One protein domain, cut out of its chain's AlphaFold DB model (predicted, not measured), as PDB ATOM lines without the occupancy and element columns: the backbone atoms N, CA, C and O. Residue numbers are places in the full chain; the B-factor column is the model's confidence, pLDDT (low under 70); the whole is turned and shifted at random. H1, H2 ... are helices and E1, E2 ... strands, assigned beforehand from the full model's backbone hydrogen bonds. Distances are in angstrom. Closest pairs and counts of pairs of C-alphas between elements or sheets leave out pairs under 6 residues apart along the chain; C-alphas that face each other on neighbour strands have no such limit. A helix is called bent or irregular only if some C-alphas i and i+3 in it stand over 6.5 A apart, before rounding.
ATOM      1  N   ILE A 563      62.764 -56.180  24.388       94.31
ATOM      2  CA  ILE A 563      63.687 -57.220  24.864       94.31
ATOM      3  C   ILE A 563      64.820 -57.405  23.853       94.31
ATOM      4  O   ILE A 563      64.591 -57.337  22.648       94.31
ATOM      5  N   CYS A 564      66.029 -57.650  24.342       92.75
ATOM      6  CA  CYS A 564      67.203 -57.966  23.536       92.75
ATOM      7  C   CYS A 564      67.981 -59.126  24.170       92.75
ATOM      8  O   CYS A 564      67.919 -59.317  25.388       92.75
ATOM      9  N   ASP A 565      68.705 -59.887  23.349       92.06
ATOM     10  CA  ASP A 565      69.611 -60.948  23.801       92.06
ATOM     11  C   ASP A 565      71.043 -60.389  23.850       92.06
ATOM     12  O   ASP A 565      71.649 -60.179  22.800       92.06
ATOM     13  N   PRO A 566      71.600 -60.104  25.041       90.31
ATOM     14  CA  PRO A 566      72.925 -59.505  25.157       90.31
ATOM     15  C   PRO A 566      74.050 -60.461  24.748       90.31
ATOM     16  O   PRO A 566      75.175 -59.995  24.568       90.31
ATOM     17  N   ASP A 567      73.779 -61.764  24.625       89.75
ATOM     18  CA  ASP A 567      74.769 -62.761  24.227       89.75
ATOM     19  C   ASP A 567      74.779 -62.990  22.712       89.75
ATOM     20  O   ASP A 567      75.743 -63.562  22.224       89.75
ATOM     21  N   ASN A 568      73.756 -62.561  21.965       90.88
ATOM     22  CA  ASN A 568      73.645 -62.801  20.523       90.88
ATOM     23  C   ASN A 568      73.016 -61.606  19.804       90.88
ATOM     24  O   ASN A 568      71.809 -61.603  19.551       90.88
ATOM     25  N   LEU A 569      73.840 -60.621  19.449       89.62
ATOM     26  CA  LEU A 569      73.421 -59.462  18.664       89.62
ATOM     27  C   LEU A 569      74.064 -59.545  17.283       89.62
ATOM     28  O   LEU A 569      75.288 -59.601  17.170       89.62
ATOM     29  N   THR A 570      73.261 -59.531  16.220       85.50
ATOM     30  CA  THR A 570      73.833 -59.535  14.868       85.50
ATOM     31  C   THR A 570      74.498 -58.199  14.545       85.50
ATOM     32  O   THR A 570      74.222 -57.159  15.146       85.50
ATOM     33  N   GLU A 571      75.374 -58.202  13.548       83.94
ATOM     34  CA  GLU A 571      76.042 -57.005  13.045       83.94
ATOM     35  C   GLU A 571      75.034 -55.954  12.561       83.94
ATOM     36  O   GLU A 571      75.214 -54.753  12.784       83.94
ATOM     37  N   GLU A 572      73.950 -56.397  11.920       85.94
ATOM     38  CA  GLU A 572      72.847 -55.537  11.496       85.94
ATOM     39  C   GLU A 572      72.111 -54.945  12.696       85.94
ATOM     40  O   GLU A 572      71.792 -53.753  12.682       85.94
ATOM     41  N   GLU A 573      71.875 -55.746  13.737       89.38
ATOM     42  CA  GLU A 573      71.230 -55.284  14.962       89.38
ATOM     43  C   GLU A 573      72.091 -54.261  15.697       89.38
ATOM     44  O   GLU A 573      71.593 -53.200  16.068       89.38
ATOM     45  N   LEU A 574      73.391 -54.524  15.842       87.81
ATOM     46  CA  LEU A 574      74.348 -53.596  16.439       87.81
ATOM     47  C   LEU A 574      74.407 -52.280  15.660       87.81
ATOM     48  O   LEU A 574      74.308 -51.207  16.253       87.81
ATOM     49  N   LYS A 575      74.484 -52.344  14.327       88.62
ATOM     50  CA  LYS A 575      74.509 -51.153  13.468       88.62
ATOM     51  C   LYS A 575      73.211 -50.346  13.556       88.62
ATOM     52  O   LYS A 575      73.252 -49.115  13.608       88.62
ATOM     53  N   ALA A 576      72.060 -51.014  13.556       90.56
ATOM     54  CA  ALA A 576      70.761 -50.363  13.695       90.56
ATOM     55  C   ALA A 576      70.572 -49.763  15.098       90.56
ATOM     56  O   ALA A 576      70.070 -48.643  15.227       90.56
ATOM     57  N   ALA A 577      71.027 -50.464  16.137       90.00
ATOM     58  CA  ALA A 577      71.018 -49.979  17.507       90.00
ATOM     59  C   ALA A 577      71.917 -48.746  17.665       90.00
ATOM     60  O   ALA A 577      71.449 -47.729  18.173       90.00
ATOM     61  N   ASP A 578      73.148 -48.765  17.143       88.25
ATOM     62  CA  ASP A 578      74.058 -47.612  17.173       88.25
ATOM     63  C   ASP A 578      73.464 -46.390  16.451       88.25
ATOM     64  O   ASP A 578      73.527 -45.275  16.976       88.25
ATOM     65  N   ALA A 579      72.805 -46.582  15.300       89.81
ATOM     66  CA  ALA A 579      72.105 -45.505  14.592       89.81
ATOM     67  C   ALA A 579      70.953 -44.897  15.419       89.81
ATOM     68  O   ALA A 579      70.705 -43.692  15.358       89.81
ATOM     69  N   GLY A 580      70.268 -45.722  16.217       88.44
ATOM     70  CA  GLY A 580      69.232 -45.305  17.166       88.44
ATOM     71  C   GLY A 580      69.759 -44.838  18.529       88.44
ATOM     72  O   GLY A 580      68.959 -44.415  19.369       88.44
ATOM     73  N   GLN A 581      71.077 -44.899  18.758       90.12
ATOM     74  CA  GLN A 581      71.724 -44.705  20.065       90.12
ATOM     75  C   GLN A 581      71.173 -45.647  21.149       90.12
ATOM     76  O   GLN A 581      71.038 -45.266  22.314       90.12
ATOM     77  N   LEU A 582      70.809 -46.864  20.754       92.75
ATOM     78  CA  LEU A 582      70.285 -47.920  21.605       92.75
ATOM     79  C   LEU A 582      71.400 -48.897  21.982       92.75
ATOM     80  O   LEU A 582      72.302 -49.175  21.199       92.75
ATOM     81  N   VAL A 583      71.317 -49.447  23.188       91.69
ATOM     82  CA  VAL A 583      72.203 -50.512  23.668       91.69
ATOM     83  C   VAL A 583      71.391 -51.546  24.432       91.69
ATOM     84  O   VAL A 583      70.440 -51.195  25.136       91.69
ATOM     85  N   CYS A 584      71.752 -52.820  24.294       91.81
ATOM     86  CA  CYS A 584      71.144 -53.888  25.071       91.81
ATOM     87  C   CYS A 584      71.668 -53.819  26.511       91.81
ATOM     88  O   CYS A 584      72.841 -54.090  26.767       91.81
ATOM     89  N   GLN A 585      70.824 -53.380  27.447       91.19
ATOM     90  CA  GLN A 585      71.198 -53.213  28.850       91.19
ATOM     91  C   GLN A 585      70.356 -54.084  29.765       91.19
ATOM     92  O   GLN A 585      69.152 -54.265  29.571       91.19
ATOM     93  N   ARG A 586      71.007 -54.569  30.819       90.56
ATOM     94  CA  ARG A 586      70.377 -55.387  31.848       90.56
ATOM     95  C   ARG A 586      69.357 -54.563  32.636       90.56
ATOM     96  O   ARG A 586      69.616 -53.414  33.007       90.56
ATOM     97  N   THR A 587      68.214 -55.171  32.931       90.62
ATOM     98  CA  THR A 587      67.176 -54.585  33.789       90.62
ATOM     99  C   THR A 587      67.197 -55.205  35.191       90.62
ATOM    100  O   THR A 587      68.056 -56.027  35.503       90.62
ATOM    101  N   ASP A 588      66.268 -54.791  36.054       88.00
ATOM    102  CA  ASP A 588      66.046 -55.431  37.358       88.00
ATOM    103  C   ASP A 588      65.009 -56.579  37.268       88.00
ATOM    104  O   ASP A 588      64.656 -57.179  38.280       88.00
ATOM    105  N   GLU A 589      64.509 -56.887  36.062       90.50
ATOM    106  CA  GLU A 589      63.559 -57.971  35.797       90.50
ATOM    107  C   GLU A 589      64.295 -59.316  35.724       90.50
ATOM    108  O   GLU A 589      65.147 -59.524  34.858       90.50
ATOM    109  N   VAL A 590      63.950 -60.233  36.628       88.56
ATOM    110  CA  VAL A 590      64.506 -61.591  36.696       88.56
ATOM    111  C   VAL A 590      63.387 -62.600  36.471       88.56
ATOM    112  O   VAL A 590      62.290 -62.443  37.009       88.56
ATOM    113  N   GLN A 591      63.668 -63.624  35.672       88.94
ATOM    114  CA  GLN A 591      62.756 -64.714  35.353       88.94
ATOM    115  C   GLN A 591      63.500 -66.046  35.468       88.94
ATOM    116  O   GLN A 591      64.653 -66.146  35.061       88.94
ATOM    117  N   GLU A 592      62.840 -67.076  35.991       86.31
ATOM    118  CA  GLU A 592      63.338 -68.450  35.886       86.31
ATOM    119  C   GLU A 592      63.024 -68.965  34.482       86.31
ATOM    120  O   GLU A 592      61.855 -68.993  34.081       86.31
ATOM    121  N   VAL A 593      64.055 -69.346  33.731       86.00
ATOM    122  CA  VAL A 593      63.905 -69.831  32.354       86.00
ATOM    123  C   VAL A 593      64.598 -71.172  32.171       86.00
ATOM    124  O   VAL A 593      65.594 -71.462  32.831       86.00
ATOM    125  N   LEU A 594      64.091 -71.988  31.250       86.44
ATOM    126  CA  LEU A 594      64.767 -73.200  30.803       86.44
ATOM    127  C   LEU A 594      65.747 -72.822  29.692       86.44
ATOM    128  O   LEU A 594      65.349 -72.622  28.545       86.44
ATOM    129  N   MET A 595      67.021 -72.693  30.043       86.94
ATOM    130  CA  MET A 595      68.092 -72.422  29.090       86.94
ATOM    131  C   MET A 595      68.330 -73.657  28.216       86.94
ATOM    132  O   MET A 595      68.407 -74.756  28.769       86.94
ATOM    133  N   PRO A 596      68.454 -73.509  26.883       89.69
ATOM    134  CA  PRO A 596      68.736 -74.632  25.995       89.69
ATOM    135  C   PRO A 596      70.169 -75.147  26.186       89.69
ATOM    136  O   PRO A 596      71.004 -74.488  26.815       89.69
ATOM    137  N   ALA A 597      70.458 -76.313  25.605       90.06
ATOM    138  CA  ALA A 597      71.804 -76.874  25.613       90.06
ATOM    139  C   ALA A 597      72.814 -75.947  24.913       90.06
ATOM    140  O   ALA A 597      72.469 -75.284  23.930       90.06
ATOM    141  N   ARG A 598      74.054 -75.900  25.418       91.94
ATOM    142  CA  ARG A 598      75.072 -74.928  24.987       91.94
ATOM    143  C   ARG A 598      76.489 -75.492  24.940       91.94
ATOM    144  O   ARG A 598      76.887 -76.223  25.840       91.94
ATOM    145  N   TRP A 599      77.273 -75.035  23.965       94.00
ATOM    146  CA  TRP A 599      78.736 -75.135  23.951       94.00
ATOM    147  C   TRP A 599      79.341 -73.888  24.602       94.00
ATOM    148  O   TRP A 599      79.518 -72.859  23.959       94.00
ATOM    149  N   ALA A 937      85.594 -79.005  23.771       92.06
ATOM    150  CA  ALA A 937      84.308 -78.327  23.755       92.06
ATOM    151  C   ALA A 937      83.557 -78.613  25.058       92.06
ATOM    152  O   ALA A 937      83.482 -79.751  25.523       92.06
ATOM    153  N   ILE A 938      82.996 -77.565  25.650       89.25
ATOM    154  CA  ILE A 938      82.383 -77.623  26.974       89.25
ATOM    155  C   ILE A 938      80.869 -77.593  26.823       89.25
ATOM    156  O   ILE A 938      80.269 -76.530  26.657       89.25
ATOM    157  N   TYR A 939      80.259 -78.774  26.842       88.75
ATOM    158  CA  TYR A 939      78.816 -78.932  26.741       88.75
ATOM    159  C   TYR A 939      78.129 -78.663  28.080       88.75
ATOM    160  O   TYR A 939      78.623 -79.056  29.136       88.75
ATOM    161  N   ARG A 940      76.958 -78.029  28.033       84.19
ATOM    162  CA  ARG A 940      76.001 -78.033  29.138       84.19
ATOM    163  C   ARG A 940      74.605 -78.334  28.629       84.19
ATOM    164  O   ARG A 940      74.117 -77.651  27.727       84.19
ATOM    165  N   GLU A 941      73.948 -79.283  29.279       81.19
ATOM    166  CA  GLU A 941      72.561 -79.660  29.012       81.19
ATOM    167  C   GLU A 941      71.545 -78.536  29.316       81.19
ATOM    168  O   GLU A 941      71.868 -77.550  30.007       81.19
ATOM    169  N   PRO A 942      70.293 -78.679  28.826       83.94
ATOM    170  CA  PRO A 942      69.210 -77.773  29.174       83.94
ATOM    171  C   PRO A 942      68.969 -77.735  30.686       83.94
ATOM    172  O   PRO A 942      68.875 -78.775  31.340       83.94
ATOM    173  N   ARG A 943      68.855 -76.533  31.256       80.38
ATOM    174  CA  ARG A 943      68.741 -76.343  32.713       80.38
ATOM    175  C   ARG A 943      67.975 -75.084  33.074       80.38
ATOM    176  O   ARG A 943      67.877 -74.154  32.276       80.38
ATOM    177  N   VAL A 944      67.440 -75.058  34.288       80.62
ATOM    178  CA  VAL A 944      66.757 -73.879  34.818       80.62
ATOM    179  C   VAL A 944      67.805 -72.870  35.279       80.62
ATOM    180  O   VAL A 944      68.704 -73.215  36.039       80.62
ATOM    181  N   GLU A 945      67.697 -71.627  34.818       83.31
ATOM    182  CA  GLU A 945      68.541 -70.528  35.281       83.31
ATOM    183  C   GLU A 945      67.706 -69.298  35.640       83.31
ATOM    184  O   GLU A 945      66.735 -68.953  34.960       83.31
ATOM    185  N   SER A 946      68.162 -68.576  36.666       84.81
ATOM    186  CA  SER A 946      67.708 -67.217  36.957       84.81
ATOM    187  C   SER A 946      68.236 -66.269  35.874       84.81
ATOM    188  O   SER A 946      69.348 -65.739  35.964       84.81
ATOM    189  N   TYR A 947      67.422 -66.011  34.858       87.06
ATOM    190  CA  TYR A 947      67.734 -65.140  33.735       87.06
ATOM    191  C   TYR A 947      67.321 -63.699  34.020       87.06
ATOM    192  O   TYR A 947      66.170 -63.409  34.347       87.06
ATOM    193  N   THR A 948      68.257 -62.760  33.877       89.31
ATOM    194  CA  THR A 948      67.928 -61.332  33.975       89.31
ATOM    195  C   THR A 948      67.635 -60.763  32.595       89.31
ATOM    196  O   THR A 948      68.502 -60.754  31.721       89.31
ATOM    197  N   VAL A 949      66.426 -60.238  32.412       91.25
ATOM    198  CA  VAL A 949      65.968 -59.703  31.130       91.25
ATOM    199  C   VAL A 949      66.754 -58.443  30.783       91.25
ATOM    200  O   VAL A 949      66.882 -57.516  31.594       91.25
ATOM    201  N   SER A 950      67.258 -58.395  29.552       93.00
ATOM    202  CA  SER A 950      67.881 -57.204  28.978       93.00
ATOM    203  C   SER A 950      66.933 -56.533  27.994       93.00
ATOM    204  O   SER A 950      66.134 -57.189  27.321       93.00
ATOM    205  N   ARG A 951      66.982 -55.203  27.949       94.50
ATOM    206  CA  ARG A 951      66.143 -54.386  27.072       94.50
ATOM    207  C   ARG A 951      66.977 -53.322  26.376       94.50
ATOM    208  O   ARG A 951      67.944 -52.805  26.937       94.50
ATOM    209  N   TRP A 952      66.569 -52.967  25.165       94.38
ATOM    210  CA  TRP A 952      67.133 -51.842  24.434       94.38
ATOM    211  C   TRP A 952      66.895 -50.546  25.206       94.38
ATOM    212  O   TRP A 952      65.760 -50.215  25.553       94.38
ATOM    213  N   LYS A 953      67.960 -49.789  25.457       93.62
ATOM    214  CA  LYS A 953      67.900 -48.510  26.164       93.62
ATOM    215  C   LYS A 953      68.647 -47.439  25.395       93.62
ATOM    216  O   LYS A 953      69.747 -47.696  24.908       93.62
ATOM    217  N   LYS A 954      68.086 -46.232  25.333       91.56
ATOM    218  CA  LYS A 954      68.763 -45.104  24.704       91.56
ATOM    219  C   LYS A 954      69.859 -44.546  25.609       91.56
ATOM    220  O   LYS A 954      69.603 -44.206  26.766       91.56
ATOM    221  N   VAL A 955      71.079 -44.432  25.089       86.81
ATOM    222  CA  VAL A 955      72.236 -43.940  25.846       86.81
ATOM    223  C   VAL A 955      73.103 -43.032  24.975       86.81
ATOM    224  O   VAL A 955      73.462 -43.376  23.856       86.81
ATOM    225  N   LEU A 956      73.451 -41.857  25.508       82.62
ATOM    226  CA  LEU A 956      74.234 -40.833  24.800       82.62
ATOM    227  C   LEU A 956      75.695 -40.761  25.253       82.62
ATOM    228  O   LEU A 956      76.555 -40.314  24.504       82.62
ATOM    229  N   ASN A 957      75.964 -41.193  26.483       89.56
ATOM    230  CA  ASN A 957      77.270 -41.072  27.112       89.56
ATOM    231  C   ASN A 957      77.940 -42.441  27.190       89.56
ATOM    232  O   ASN A 957      77.273 -43.447  27.447       89.56
ATOM    233  N   ARG A 958      79.259 -42.467  27.012       90.94
ATOM    234  CA  ARG A 958      80.071 -43.684  27.020       90.94
ATOM    235  C   ARG A 958      81.234 -43.531  28.002       90.94
ATOM    236  O   ARG A 958      81.675 -42.417  28.280       90.94
ATOM    237  N   GLY A 959      81.682 -44.648  28.558       93.88
ATOM    238  CA  GLY A 959      82.796 -44.749  29.491       93.88
ATOM    239  C   GLY A 959      83.683 -45.949  29.168       93.88
ATOM    240  O   GLY A 959      83.525 -46.609  28.141       93.88
ATOM    241  N   THR A 960      84.633 -46.221  30.052       96.69
ATOM    242  CA  THR A 960      85.561 -47.352  29.959       96.69
ATOM    243  C   THR A 960      85.363 -48.273  31.157       96.69
ATOM    244  O   THR A 960      85.184 -47.799  32.278       96.69
ATOM    245  N   ILE A 961      85.404 -49.585  30.923       97.38
ATOM    246  CA  ILE A 961      85.476 -50.602  31.977       97.38
ATOM    247  C   ILE A 961      86.838 -51.275  31.862       97.38
ATOM    248  O   ILE A 961      87.202 -51.743  30.786       97.38
ATOM    249  N   ARG A 962      87.598 -51.360  32.950       97.56
ATOM    250  CA  ARG A 962      88.905 -52.033  32.957       97.56
ATOM    251  C   ARG A 962      89.167 -52.732  34.278       97.56
ATOM    252  O   ARG A 962      88.521 -52.433  35.272       97.56
ATOM    253  N   GLY A 963      90.158 -53.605  34.306       97.44
ATOM    254  CA  GLY A 963      90.587 -54.259  35.537       97.44
ATOM    255  C   GLY A 963      91.396 -55.504  35.250       97.44
ATOM    256  O   GLY A 963      92.005 -55.613  34.181       97.44
ATOM    257  N   LYS A 964      91.430 -56.423  36.213       97.75
ATOM    258  CA  LYS A 964      92.138 -57.697  36.099       97.75
ATOM    259  C   LYS A 964      91.206 -58.885  36.264       97.75
ATOM    260  O   LYS A 964      90.307 -58.859  37.099       97.75
ATOM    261  N   VAL A 965      91.480 -59.950  35.518       97.94
ATOM    262  CA  VAL A 965      90.920 -61.275  35.793       97.94
ATOM    263  C   VAL A 965      91.939 -62.073  36.597       97.94
ATOM    264  O   VAL A 965      93.113 -62.172  36.228       97.94
ATOM    265  N   LEU A 966      91.486 -62.612  37.720       96.06
ATOM    266  CA  LEU A 966      92.293 -63.293  38.720       96.06
ATOM    267  C   LEU A 966      91.759 -64.711  38.949       96.06
ATOM    268  O   LEU A 966      90.552 -64.953  38.925       96.06
ATOM    269  N   TYR A 967      92.676 -65.627  39.226       92.50
ATOM    270  CA  TYR A 967      92.430 -66.991  39.687       92.50
ATOM    271  C   TYR A 967      93.395 -67.305  40.849       92.50
ATOM    272  O   TYR A 967      94.274 -66.494  41.139       92.50
ATOM    273  N   GLU A 968      93.244 -68.437  41.546       84.88
ATOM    274  CA  GLU A 968      94.035 -68.791  42.744       84.88
ATOM    275  C   GLU A 968      95.554 -68.614  42.556       84.88
ATOM    276  O   GLU A 968      96.250 -68.164  43.465       84.88
ATOM    277  N   SER A 969      96.065 -68.910  41.357       80.81
ATOM    278  CA  SER A 969      97.480 -68.791  40.986       80.81
ATOM    279  C   SER A 969      97.937 -67.373  40.605       80.81
ATOM    280  O   SER A 969      99.120 -67.172  40.333       80.81
ATOM    281  N   GLY A 970      97.031 -66.389  40.564       91.56
ATOM    282  CA  GLY A 970      97.304 -65.002  40.183       91.56
ATOM    283  C   GLY A 970      96.537 -64.532  38.935       91.56
ATOM    284  O   GLY A 970      95.449 -65.033  38.647       91.56
ATOM    285  N   PRO A 971      97.057 -63.526  38.205       95.06
ATOM    286  CA  PRO A 971      96.411 -62.999  37.003       95.06
ATOM    287  C   PRO A 971      96.286 -64.029  35.877       95.06
ATOM    288  O   PRO A 971      97.203 -64.816  35.645       95.06
ATOM    289  N   VAL A 972      95.161 -63.995  35.159       96.12
ATOM    290  CA  VAL A 972      94.815 -64.986  34.128       96.12
ATOM    291  C   VAL A 972      94.931 -64.374  32.741       96.12
ATOM    292  O   VAL A 972      94.167 -63.473  32.407       96.12
ATOM    293  N   ALA A 973      95.849 -64.881  31.920       95.00
ATOM    294  CA  ALA A 973      96.011 -64.450  30.535       95.00
ATOM    295  C   ALA A 973      94.988 -65.102  29.591       95.00
ATOM    296  O   ALA A 973      94.645 -66.279  29.741       95.00
ATOM    297  N   GLY A 974      94.519 -64.347  28.594       94.69
ATOM    298  CA  GLY A 974      93.586 -64.832  27.577       94.69
ATOM    299  C   GLY A 974      92.238 -65.286  28.143       94.69
ATOM    300  O   GLY A 974      91.646 -66.220  27.598       94.69
ATOM    301  N   ALA A 975      91.784 -64.693  29.251       96.44
ATOM    302  CA  ALA A 975      90.438 -64.854  29.792       96.44
ATOM    303  C   ALA A 975      89.465 -63.971  29.011       96.44
ATOM    304  O   ALA A 975      89.746 -62.795  28.778       96.44
ATOM    305  N   PHE A 976      88.332 -64.538  28.610       95.81
ATOM    306  CA  PHE A 976      87.280 -63.810  27.913       95.81
ATOM    307  C   PHE A 976      86.566 -62.872  28.887       95.81
ATOM    308  O   PHE A 976      86.331 -63.246  30.038       95.81
ATOM    309  N   VAL A 977      86.220 -61.664  28.441       96.56
ATOM    310  CA  VAL A 977      85.427 -60.688  29.198       96.56
ATOM    311  C   VAL A 977      84.374 -60.073  28.277       96.56
ATOM    312  O   VAL A 977      84.706 -59.559  27.210       96.56
ATOM    313  N   GLN A 978      83.110 -60.078  28.702       94.44
ATOM    314  CA  GLN A 978      81.968 -59.591  27.924       94.44
ATOM    315  C   GLN A 978      81.050 -58.717  28.773       94.44
ATOM    316  O   GLN A 978      80.611 -59.128  29.845       94.44
ATOM    317  N   ALA A 979      80.713 -57.530  28.262       91.88
ATOM    318  CA  ALA A 979      79.599 -56.732  28.782       91.88
ATOM    319  C   ALA A 979      78.290 -57.028  28.028       91.88
ATOM    320  O   ALA A 979      77.232 -57.140  28.642       91.88
ATOM    321  N   TYR A 980      78.379 -57.127  26.702       89.50
ATOM    322  CA  TYR A 980      77.349 -57.585  25.767       89.50
ATOM    323  C   TYR A 980      78.036 -57.923  24.433       89.50
ATOM    324  O   TYR A 980      79.212 -57.594  24.241       89.50
ATOM    325  N   ASP A 981      77.347 -58.609  23.529       86.19
ATOM    326  CA  ASP A 981      77.878 -58.952  22.211       86.19
ATOM    327  C   ASP A 981      78.257 -57.686  21.415       86.19
ATOM    328  O   ASP A 981      77.526 -56.699  21.394       86.19
ATOM    329  N   GLY A 982      79.466 -57.657  20.854       84.75
ATOM    330  CA  GLY A 982      80.086 -56.440  20.301       84.75
ATOM    331  C   GLY A 982      80.857 -55.557  21.304       84.75
ATOM    332  O   GLY A 982      81.559 -54.632  20.889       84.75
ATOM    333  N   LYS A 983      80.811 -55.844  22.614       90.00
ATOM    334  CA  LYS A 983      81.707 -55.272  23.643       90.00
ATOM    335  C   LYS A 983      82.358 -56.379  24.465       90.00
ATOM    336  O   LYS A 983      82.042 -56.604  25.638       90.00
ATOM    337  N   THR A 984      83.304 -57.040  23.812       92.75
ATOM    338  CA  THR A 984      84.083 -58.155  24.341       92.75
ATOM    339  C   THR A 984      85.580 -57.870  24.242       92.75
ATOM    340  O   THR A 984      86.021 -57.017  23.471       92.75
ATOM    341  N   THR A 985      86.375 -58.551  25.061       94.38
ATOM    342  CA  THR A 985      87.839 -58.504  24.998       94.38
ATOM    343  C   THR A 985      88.442 -59.748  25.650       94.38
ATOM    344  O   THR A 985      87.740 -60.502  26.329       94.38
ATOM    345  N   TYR A 986      89.744 -59.939  25.466       95.56
ATOM    346  CA  TYR A 986      90.538 -60.922  26.185       95.56
ATOM    347  C   TYR A 986      91.554 -60.219  27.078       95.56
ATOM    348  O   TYR A 986      92.047 -59.137  26.751       95.56
ATOM    349  N   THR A 987      91.875 -60.829  28.215       96.94
ATOM    350  CA  THR A 987      92.954 -60.321  29.058       96.94
ATOM    351  C   THR A 987      94.322 -60.504  28.412       96.94
ATOM    352  O   THR A 987      94.604 -61.519  27.771       96.94
ATOM    353  N   ASP A 988      95.208 -59.540  28.646       94.44
ATOM    354  CA  ASP A 988      96.608 -59.624  28.243       94.44
ATOM    355  C   ASP A 988      97.406 -60.647  29.081       94.44
ATOM    356  O   ASP A 988      96.891 -61.304  29.989       94.44
ATOM    357  N   LYS A 989      98.715 -60.756  28.820       93.69
ATOM    358  CA  LYS A 989      99.630 -61.655  29.552       93.69
ATOM    359  C   LYS A 989      99.705 -61.387  31.065       93.69
ATOM    360  O   LYS A 989     100.139 -62.263  31.805       93.69
ATOM    361  N   ASN A 990      99.303 -60.201  31.523       94.50
ATOM    362  CA  ASN A 990      99.273 -59.801  32.931       94.50
ATOM    363  C   ASN A 990      97.862 -59.893  33.538       94.50
ATOM    364  O   ASN A 990      97.640 -59.389  34.643       94.50
ATOM    365  N   GLY A 991      96.909 -60.488  32.816       96.31
ATOM    366  CA  GLY A 991      95.518 -60.623  33.223       96.31
ATOM    367  C   GLY A 991      94.705 -59.333  33.162       96.31
ATOM    368  O   GLY A 991      93.625 -59.288  33.743       96.31
ATOM    369  N   VAL A 992      95.196 -58.282  32.501       97.56
ATOM    370  CA  VAL A 992      94.521 -56.979  32.409       97.56
ATOM    371  C   VAL A 992      93.569 -56.961  31.218       97.56
ATOM    372  O   VAL A 992      93.940 -57.386  30.128       97.56
ATOM    373  N   TYR A 993      92.366 -56.416  31.402       97.19
ATOM    374  CA  TYR A 993      91.410 -56.165  30.320       97.19
ATOM    375  C   TYR A 993      90.965 -54.700  30.278       97.19
ATOM    376  O   TYR A 993      91.015 -53.973  31.276       97.19
ATOM    377  N   THR A 994      90.506 -54.248  29.109       96.94
ATOM    378  CA  THR A 994      89.889 -52.927  28.931       96.94
ATOM    379  C   THR A 994      88.819 -52.986  27.843       96.94
ATOM    380  O   THR A 994      89.104 -53.294  26.692       96.94
ATOM    381  N   LEU A 995      87.588 -52.640  28.209       95.25
ATOM    382  CA  LEU A 995      86.461 -52.414  27.312       95.25
ATOM    383  C   LEU A 995      86.260 -50.905  27.164       95.25
ATOM    384  O   LEU A 995      85.817 -50.229  28.095       95.25
ATOM    385  N   GLN A 996      86.603 -50.376  25.994       93.94
ATOM    386  CA  GLN A 996      86.438 -48.959  25.683       93.94
ATOM    387  C   GLN A 996      85.065 -48.672  25.079       93.94
ATOM    388  O   GLN A 996      84.435 -49.525  24.440       93.94
ATOM    389  N   ASP A 997      84.648 -47.417  25.225       91.12
ATOM    390  CA  ASP A 997      83.471 -46.878  24.555       91.12
ATOM    391  C   ASP A 997      82.190 -47.670  24.891       91.12
ATOM    392  O   ASP A 997      81.370 -47.987  24.029       91.12
ATOM    393  N   VAL A 998      82.051 -48.051  26.162       92.62
ATOM    394  CA  VAL A 998      80.895 -48.776  26.692       92.62
ATOM    395  C   VAL A 998      79.836 -47.754  27.110       92.62
ATOM    396  O   VAL A 998      80.141 -46.872  27.915       92.62
ATOM    397  N   PRO A 999      78.597 -47.821  26.598       92.19
ATOM    398  CA  PRO A 999      77.539 -46.903  27.014       92.19
ATOM    399  C   PRO A 999      77.287 -46.936  28.528       92.19
ATOM    400  O   PRO A 999      77.360 -47.984  29.157       92.19
ATOM    401  N   LEU A1000      76.988 -45.789  29.144       92.25
ATOM    402  CA  LEU A1000      76.682 -45.738  30.578       92.25
ATOM    403  C   LEU A1000      75.412 -46.546  30.901       92.25
ATOM    404  O   LEU A1000      74.383 -46.400  30.234       92.25
ATOM    405  N   GLY A1001      75.444 -47.349  31.965       91.69
ATOM    406  CA  GLY A1001      74.284 -48.088  32.463       91.69
ATOM    407  C   GLY A1001      74.618 -49.385  33.195       91.69
ATOM    408  O   GLY A1001      75.738 -49.588  33.664       91.69
ATOM    409  N   LYS A1002      73.603 -50.245  33.332       91.88
ATOM    410  CA  LYS A1002      73.690 -51.512  34.069       91.88
ATOM    411  C   LYS A1002      74.068 -52.660  33.131       91.88
ATOM    412  O   LYS A1002      73.419 -52.848  32.102       91.88
ATOM    413  N   TYR A1003      75.061 -53.453  33.530       91.12
ATOM    414  CA  TYR A1003      75.534 -54.628  32.792       91.12
ATOM    415  C   TYR A1003      75.788 -55.810  33.726       91.12
ATOM    416  O   TYR A1003      76.050 -55.634  34.919       91.12
ATOM    417  N   LEU A1004      75.741 -57.012  33.154       91.62
ATOM    418  CA  LEU A1004      76.297 -58.220  33.749       91.62
ATOM    419  C   LEU A1004      77.629 -58.494  33.056       91.62
ATOM    420  O   LEU A1004      77.651 -58.964  31.924       91.62
ATOM    421  N   LEU A1005      78.730 -58.138  33.710       93.94
ATOM    422  CA  LEU A1005      80.060 -58.381  33.176       93.94
ATOM    423  C   LEU A1005      80.403 -59.857  33.388       93.94
ATOM    424  O   LEU A1005      80.549 -60.292  34.531       93.94
ATOM    425  N   LYS A1006      80.502 -60.619  32.299       94.94
ATOM    426  CA  LYS A1006      80.833 -62.046  32.309       94.94
ATOM    427  C   LYS A1006      82.311 -62.230  32.006       94.94
ATOM    428  O   LYS A1006      82.850 -61.548  31.135       94.94
ATOM    429  N   SER A1007      82.959 -63.164  32.691       96.69
ATOM    430  CA  SER A1007      84.302 -63.609  32.339       96.69
ATOM    431  C   SER A1007      84.427 -65.118  32.428       96.69
ATOM    432  O   SER A1007      83.816 -65.743  33.298       96.69
ATOM    433  N   SER A1008      85.219 -65.700  31.529       95.06
ATOM    434  CA  SER A1008      85.470 -67.136  31.510       95.06
ATOM    435  C   SER A1008      86.858 -67.495  30.983       95.06
ATOM    436  O   SER A1008      87.456 -66.774  30.179       95.06
ATOM    437  N   LYS A1009      87.382 -68.633  31.446       93.56
ATOM    438  CA  LYS A1009      88.611 -69.248  30.931       93.56
ATOM    439  C   LYS A1009      88.594 -70.752  31.184       93.56
ATOM    440  O   LYS A1009      88.258 -71.182  32.285       93.56
ATOM    441  N   VAL A1010      89.014 -71.530  30.190       90.75
ATOM    442  CA  VAL A1010      89.338 -72.944  30.381       90.75
ATOM    443  C   VAL A1010      90.751 -73.053  30.955       90.75
ATOM    444  O   VAL A1010      91.700 -72.527  30.370       90.75
ATOM    445  N   ILE A1011      90.885 -73.692  32.117       87.38
ATOM    446  CA  ILE A1011      92.162 -73.946  32.802       87.38
ATOM    447  C   ILE A1011      92.192 -75.434  33.148       87.38
ATOM    448  O   ILE A1011      91.287 -75.916  33.825       87.38
ATOM    449  N   ASP A1012      93.193 -76.164  32.649       83.25
ATOM    450  CA  ASP A1012      93.338 -77.619  32.831       83.25
ATOM    451  C   ASP A1012      92.066 -78.423  32.471       83.25
ATOM    452  O   ASP A1012      91.704 -79.389  33.140       83.25
ATOM    453  N   GLY A1013      91.360 -77.999  31.414       76.44
ATOM    454  CA  GLY A1013      90.121 -78.635  30.943       76.44
ATOM    455  C   GLY A1013      88.864 -78.302  31.759       76.44
ATOM    456  O   GLY A1013      87.837 -78.941  31.568       76.44
ATOM    457  N   ILE A1014      88.928 -77.320  32.666       82.44
ATOM    458  CA  ILE A1014      87.801 -76.878  33.502       82.44
ATOM    459  C   ILE A1014      87.384 -75.466  33.096       82.44
ATOM    460  O   ILE A1014      88.236 -74.575  33.033       82.44
ATOM    461  N   LEU A1015      86.086 -75.232  32.870       89.69
ATOM    462  CA  LEU A1015      85.561 -73.891  32.620       89.69
ATOM    463  C   LEU A1015      85.411 -73.126  33.931       89.69
ATOM    464  O   LEU A1015      84.466 -73.334  34.690       89.69
ATOM    465  N   TYR A1016      86.304 -72.176  34.168       92.38
ATOM    466  CA  TYR A1016      86.122 -71.216  35.244       92.38
ATOM    467  C   TYR A1016      85.331 -70.019  34.739       92.38
ATOM    468  O   TYR A1016      85.625 -69.482  33.668       92.38
ATOM    469  N   THR A1017      84.353 -69.571  35.524       93.25
ATOM    470  CA  THR A1017      83.513 -68.420  35.185       93.25
ATOM    471  C   THR A1017      83.370 -67.459  36.356       93.25
ATOM    472  O   THR A1017      83.587 -67.805  37.518       93.25
ATOM    473  N   ALA A1018      83.019 -66.218  36.047       94.44
ATOM    474  CA  ALA A1018      82.586 -65.237  37.024       94.44
ATOM    475  C   ALA A1018      81.638 -64.234  36.371       94.44
ATOM    476  O   ALA A1018      81.785 -63.887  35.197       94.44
ATOM    477  N   GLU A1019      80.693 -63.736  37.160       93.12
ATOM    478  CA  GLU A1019      79.761 -62.701  36.741       93.12
ATOM    479  C   GLU A1019      79.754 -61.562  37.762       93.12
ATOM    480  O   GLU A1019      79.714 -61.793  38.972       93.12
ATOM    481  N   ALA A1020      79.777 -60.321  37.279       92.62
ATOM    482  CA  ALA A1020      79.725 -59.130  38.114       92.62
ATOM    483  C   ALA A1020      78.610 -58.191  37.648       92.62
ATOM    484  O   ALA A1020      78.595 -57.713  36.514       92.62
ATOM    485  N   ASN A1021      77.684 -57.881  38.553       91.75
ATOM    486  CA  ASN A1021      76.686 -56.840  38.331       91.75
ATOM    487  C   ASN A1021      77.347 -55.471  38.463       91.75
ATOM    488  O   ASN A1021      77.802 -55.107  39.547       91.75
ATOM    489  N   ILE A1022      77.385 -54.706  37.375       93.50
ATOM    490  CA  ILE A1022      78.047 -53.402  37.340       93.50
ATOM    491  C   ILE A1022      77.080 -52.302  36.904       93.50
ATOM    492  O   ILE A1022      76.162 -52.521  36.114       93.50
ATOM    493  N   ASN A1023      77.304 -51.095  37.420       93.44
ATOM    494  CA  ASN A1023      76.620 -49.880  36.993       93.44
ATOM    495  C   ASN A1023      77.668 -48.856  36.549       93.44
ATOM    496  O   ASN A1023      78.263 -48.170  37.379       93.44
ATOM    497  N   LEU A1024      77.906 -48.771  35.243       93.81
ATOM    498  CA  LEU A1024      78.811 -47.798  34.650       93.81
ATOM    499  C   LEU A1024      78.126 -46.427  34.633       93.81
ATOM    500  O   LEU A1024      77.344 -46.119  33.737       93.81
ATOM    501  N   ASN A1025      78.405 -45.609  35.643       93.00
ATOM    502  CA  ASN A1025      77.845 -44.264  35.822       93.00
ATOM    503  C   ASN A1025      78.919 -43.160  35.860       93.00
ATOM    504  O   ASN A1025      78.607 -41.998  36.119       93.00
ATOM    505  N   ILE A1026      80.172 -43.528  35.593       90.75
ATOM    506  CA  ILE A1026      81.360 -42.670  35.559       90.75
ATOM    507  C   ILE A1026      82.159 -42.942  34.276       90.75
ATOM    508  O   ILE A1026      81.914 -43.929  33.587       90.75
ATOM    509  N   ALA A1027      83.114 -42.067  33.951       90.88
ATOM    510  CA  ALA A1027      83.900 -42.166  32.719       90.88
ATOM    511  C   ALA A1027      84.847 -43.383  32.675       90.88
ATOM    512  O   ALA A1027      85.115 -43.903  31.597       90.88
ATOM    513  N   ASP A1028      85.347 -43.829  33.828       94.94
ATOM    514  CA  ASP A1028      86.286 -44.947  33.951       94.94
ATOM    515  C   ASP A1028      85.941 -45.759  35.203       94.94
ATOM    516  O   ASP A1028      86.020 -45.247  36.321       94.94
ATOM    517  N   LEU A1029      85.511 -47.004  35.011       96.75
ATOM    518  CA  LEU A1029      85.133 -47.931  36.070       96.75
ATOM    519  C   LEU A1029      86.145 -49.078  36.135       96.75
ATOM    520  O   LEU A1029      86.341 -49.802  35.157       96.75
ATOM    521  N   VAL A1030      86.744 -49.267  37.312       96.88
ATOM    522  CA  VAL A1030      87.672 -50.373  37.568       96.88
ATOM    523  C   VAL A1030      86.939 -51.517  38.257       96.88
ATOM    524  O   VAL A1030      86.329 -51.308  39.306       96.88
ATOM    525  N   VAL A1031      87.000 -52.714  37.679       96.75
ATOM    526  CA  VAL A1031      86.368 -53.930  38.205       96.75
ATOM    527  C   VAL A1031      87.361 -55.079  38.087       96.75
ATOM    528  O   VAL A1031      87.769 -55.419  36.987       96.75
ATOM    529  N   ASP A1032      87.748 -55.685  39.203       96.62
ATOM    530  CA  ASP A1032      88.522 -56.925  39.173       96.62
ATOM    531  C   ASP A1032      87.564 -58.120  39.264       96.62
ATOM    532  O   ASP A1032      86.584 -58.093  40.013       96.62
ATOM    533  N   ILE A1033      87.834 -59.163  38.482       97.06
ATOM    534  CA  ILE A1033      86.988 -60.352  38.363       97.06
ATOM    535  C   ILE A1033      87.764 -61.563  38.874       97.06
ATOM    536  O   ILE A1033      88.866 -61.842  38.407       97.06
ATOM    537  N   HIS A1034      87.178 -62.309  39.807       96.56
ATOM    538  CA  HIS A1034      87.772 -63.528  40.355       96.56
ATOM    539  C   HIS A1034      87.042 -64.755  39.824       96.56
ATOM    540  O   HIS A1034      85.921 -65.038  40.246       96.56
ATOM    541  N   LEU A1035      87.694 -65.484  38.923       95.81
ATOM    542  CA  LEU A1035      87.157 -66.701  38.328       95.81
ATOM    543  C   LEU A1035      86.909 -67.779  39.391       95.81
ATOM    544  O   LEU A1035      87.729 -67.975  40.288       95.81
TER     545      LEU A1035
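This is residues 563 to 599 and 937 to 1035 of the 1176 residues of the protein "PKD domain-containing protein" of Fontibacillus panacisegetis (UniProt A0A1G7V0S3). A twisted four-stranded sheet, E5 E4 E7 E8, is sandwiched between two others: the small sheet E6 E3 E9 and a bent two-stranded ribbon, E1 E2, whose strands cross its own and which has the short helix H1 near one end. The three sheets make a stack, face to face in turn, but only partly overlapping. The printed part has 136 residues, with one named helix followed by nine named strands, E1 to E9, and its class is mostly strand. The large sheet and E1 E2 are antiparallel, while E6 E3 E9 is mixed. The whole is compact, with a radius of gyration of the C-alphas of 15.3 A and spans of 43 by 36 by 26 A.

In the largest sheet, E7, residues 1001 to 1011, and E8, residues 1014 to 1024, form a hairpin, with N 1005 and O 1020 at 2.8 A. E4, residues 976 to 980, is antiparallel to E7, with N 978 and O 1006 at 2.9 A. E4 and the edge strand E5, residues 983 to 986, form another hairpin, with N 977 and O 985 at 2.8 A. The second sheet has E3, residues 958 to 967, as its inner strand. E6, residues 992 to 999, is antiparallel to E3, with N 995 and O 961 at 2.8 A, and E9, residues 1028 to 1030, is parallel to it, with N 1029 and O 960 at 2.9 A. These two sheets face each other 9.5 A centre to centre, their strands at 25 degrees. E1, residues 582 to 595, and E2, residues 943 to 954, are antiparallel, with N 591 and O 947 at 2.8 A. Their sheet faces the largest one at 10.0 A, the strands at 51 degrees; the closest C-alphas of E1 and E7 are those of Arg 586 and Tyr 1003, 5.3 A apart. H1, residues 571 to 579, comes closest to E1 with the C-alphas of Ala 577 and Val 583, 6.3 A apart. In H1 every O i to N i+4 pair is within hydrogen-bond range.

E7 is 31.4 A long and E8 30.5 A. E2 measures 32.2 A, E3 29.3 A and E1 25.7 A. E1 bends by 107 degrees at residue 592 and E2 by 54 degrees at residue 946. H1 begins at C-alpha 571, (76.042, -57.005, 13.045), and E9 ends at C-alpha 1030, (87.672, -50.373, 37.568).

The two C-alphas farthest apart, those of Gly 580 and Ser 969, are 43.8 A apart. Residues 600 to 936 are not printed; C-alphas 599 and 937 are 6.4 A apart across this cut. Of the links printed whole, none is long. Mean pLDDT of the printed part is 91.3, and no printed residue is under 70.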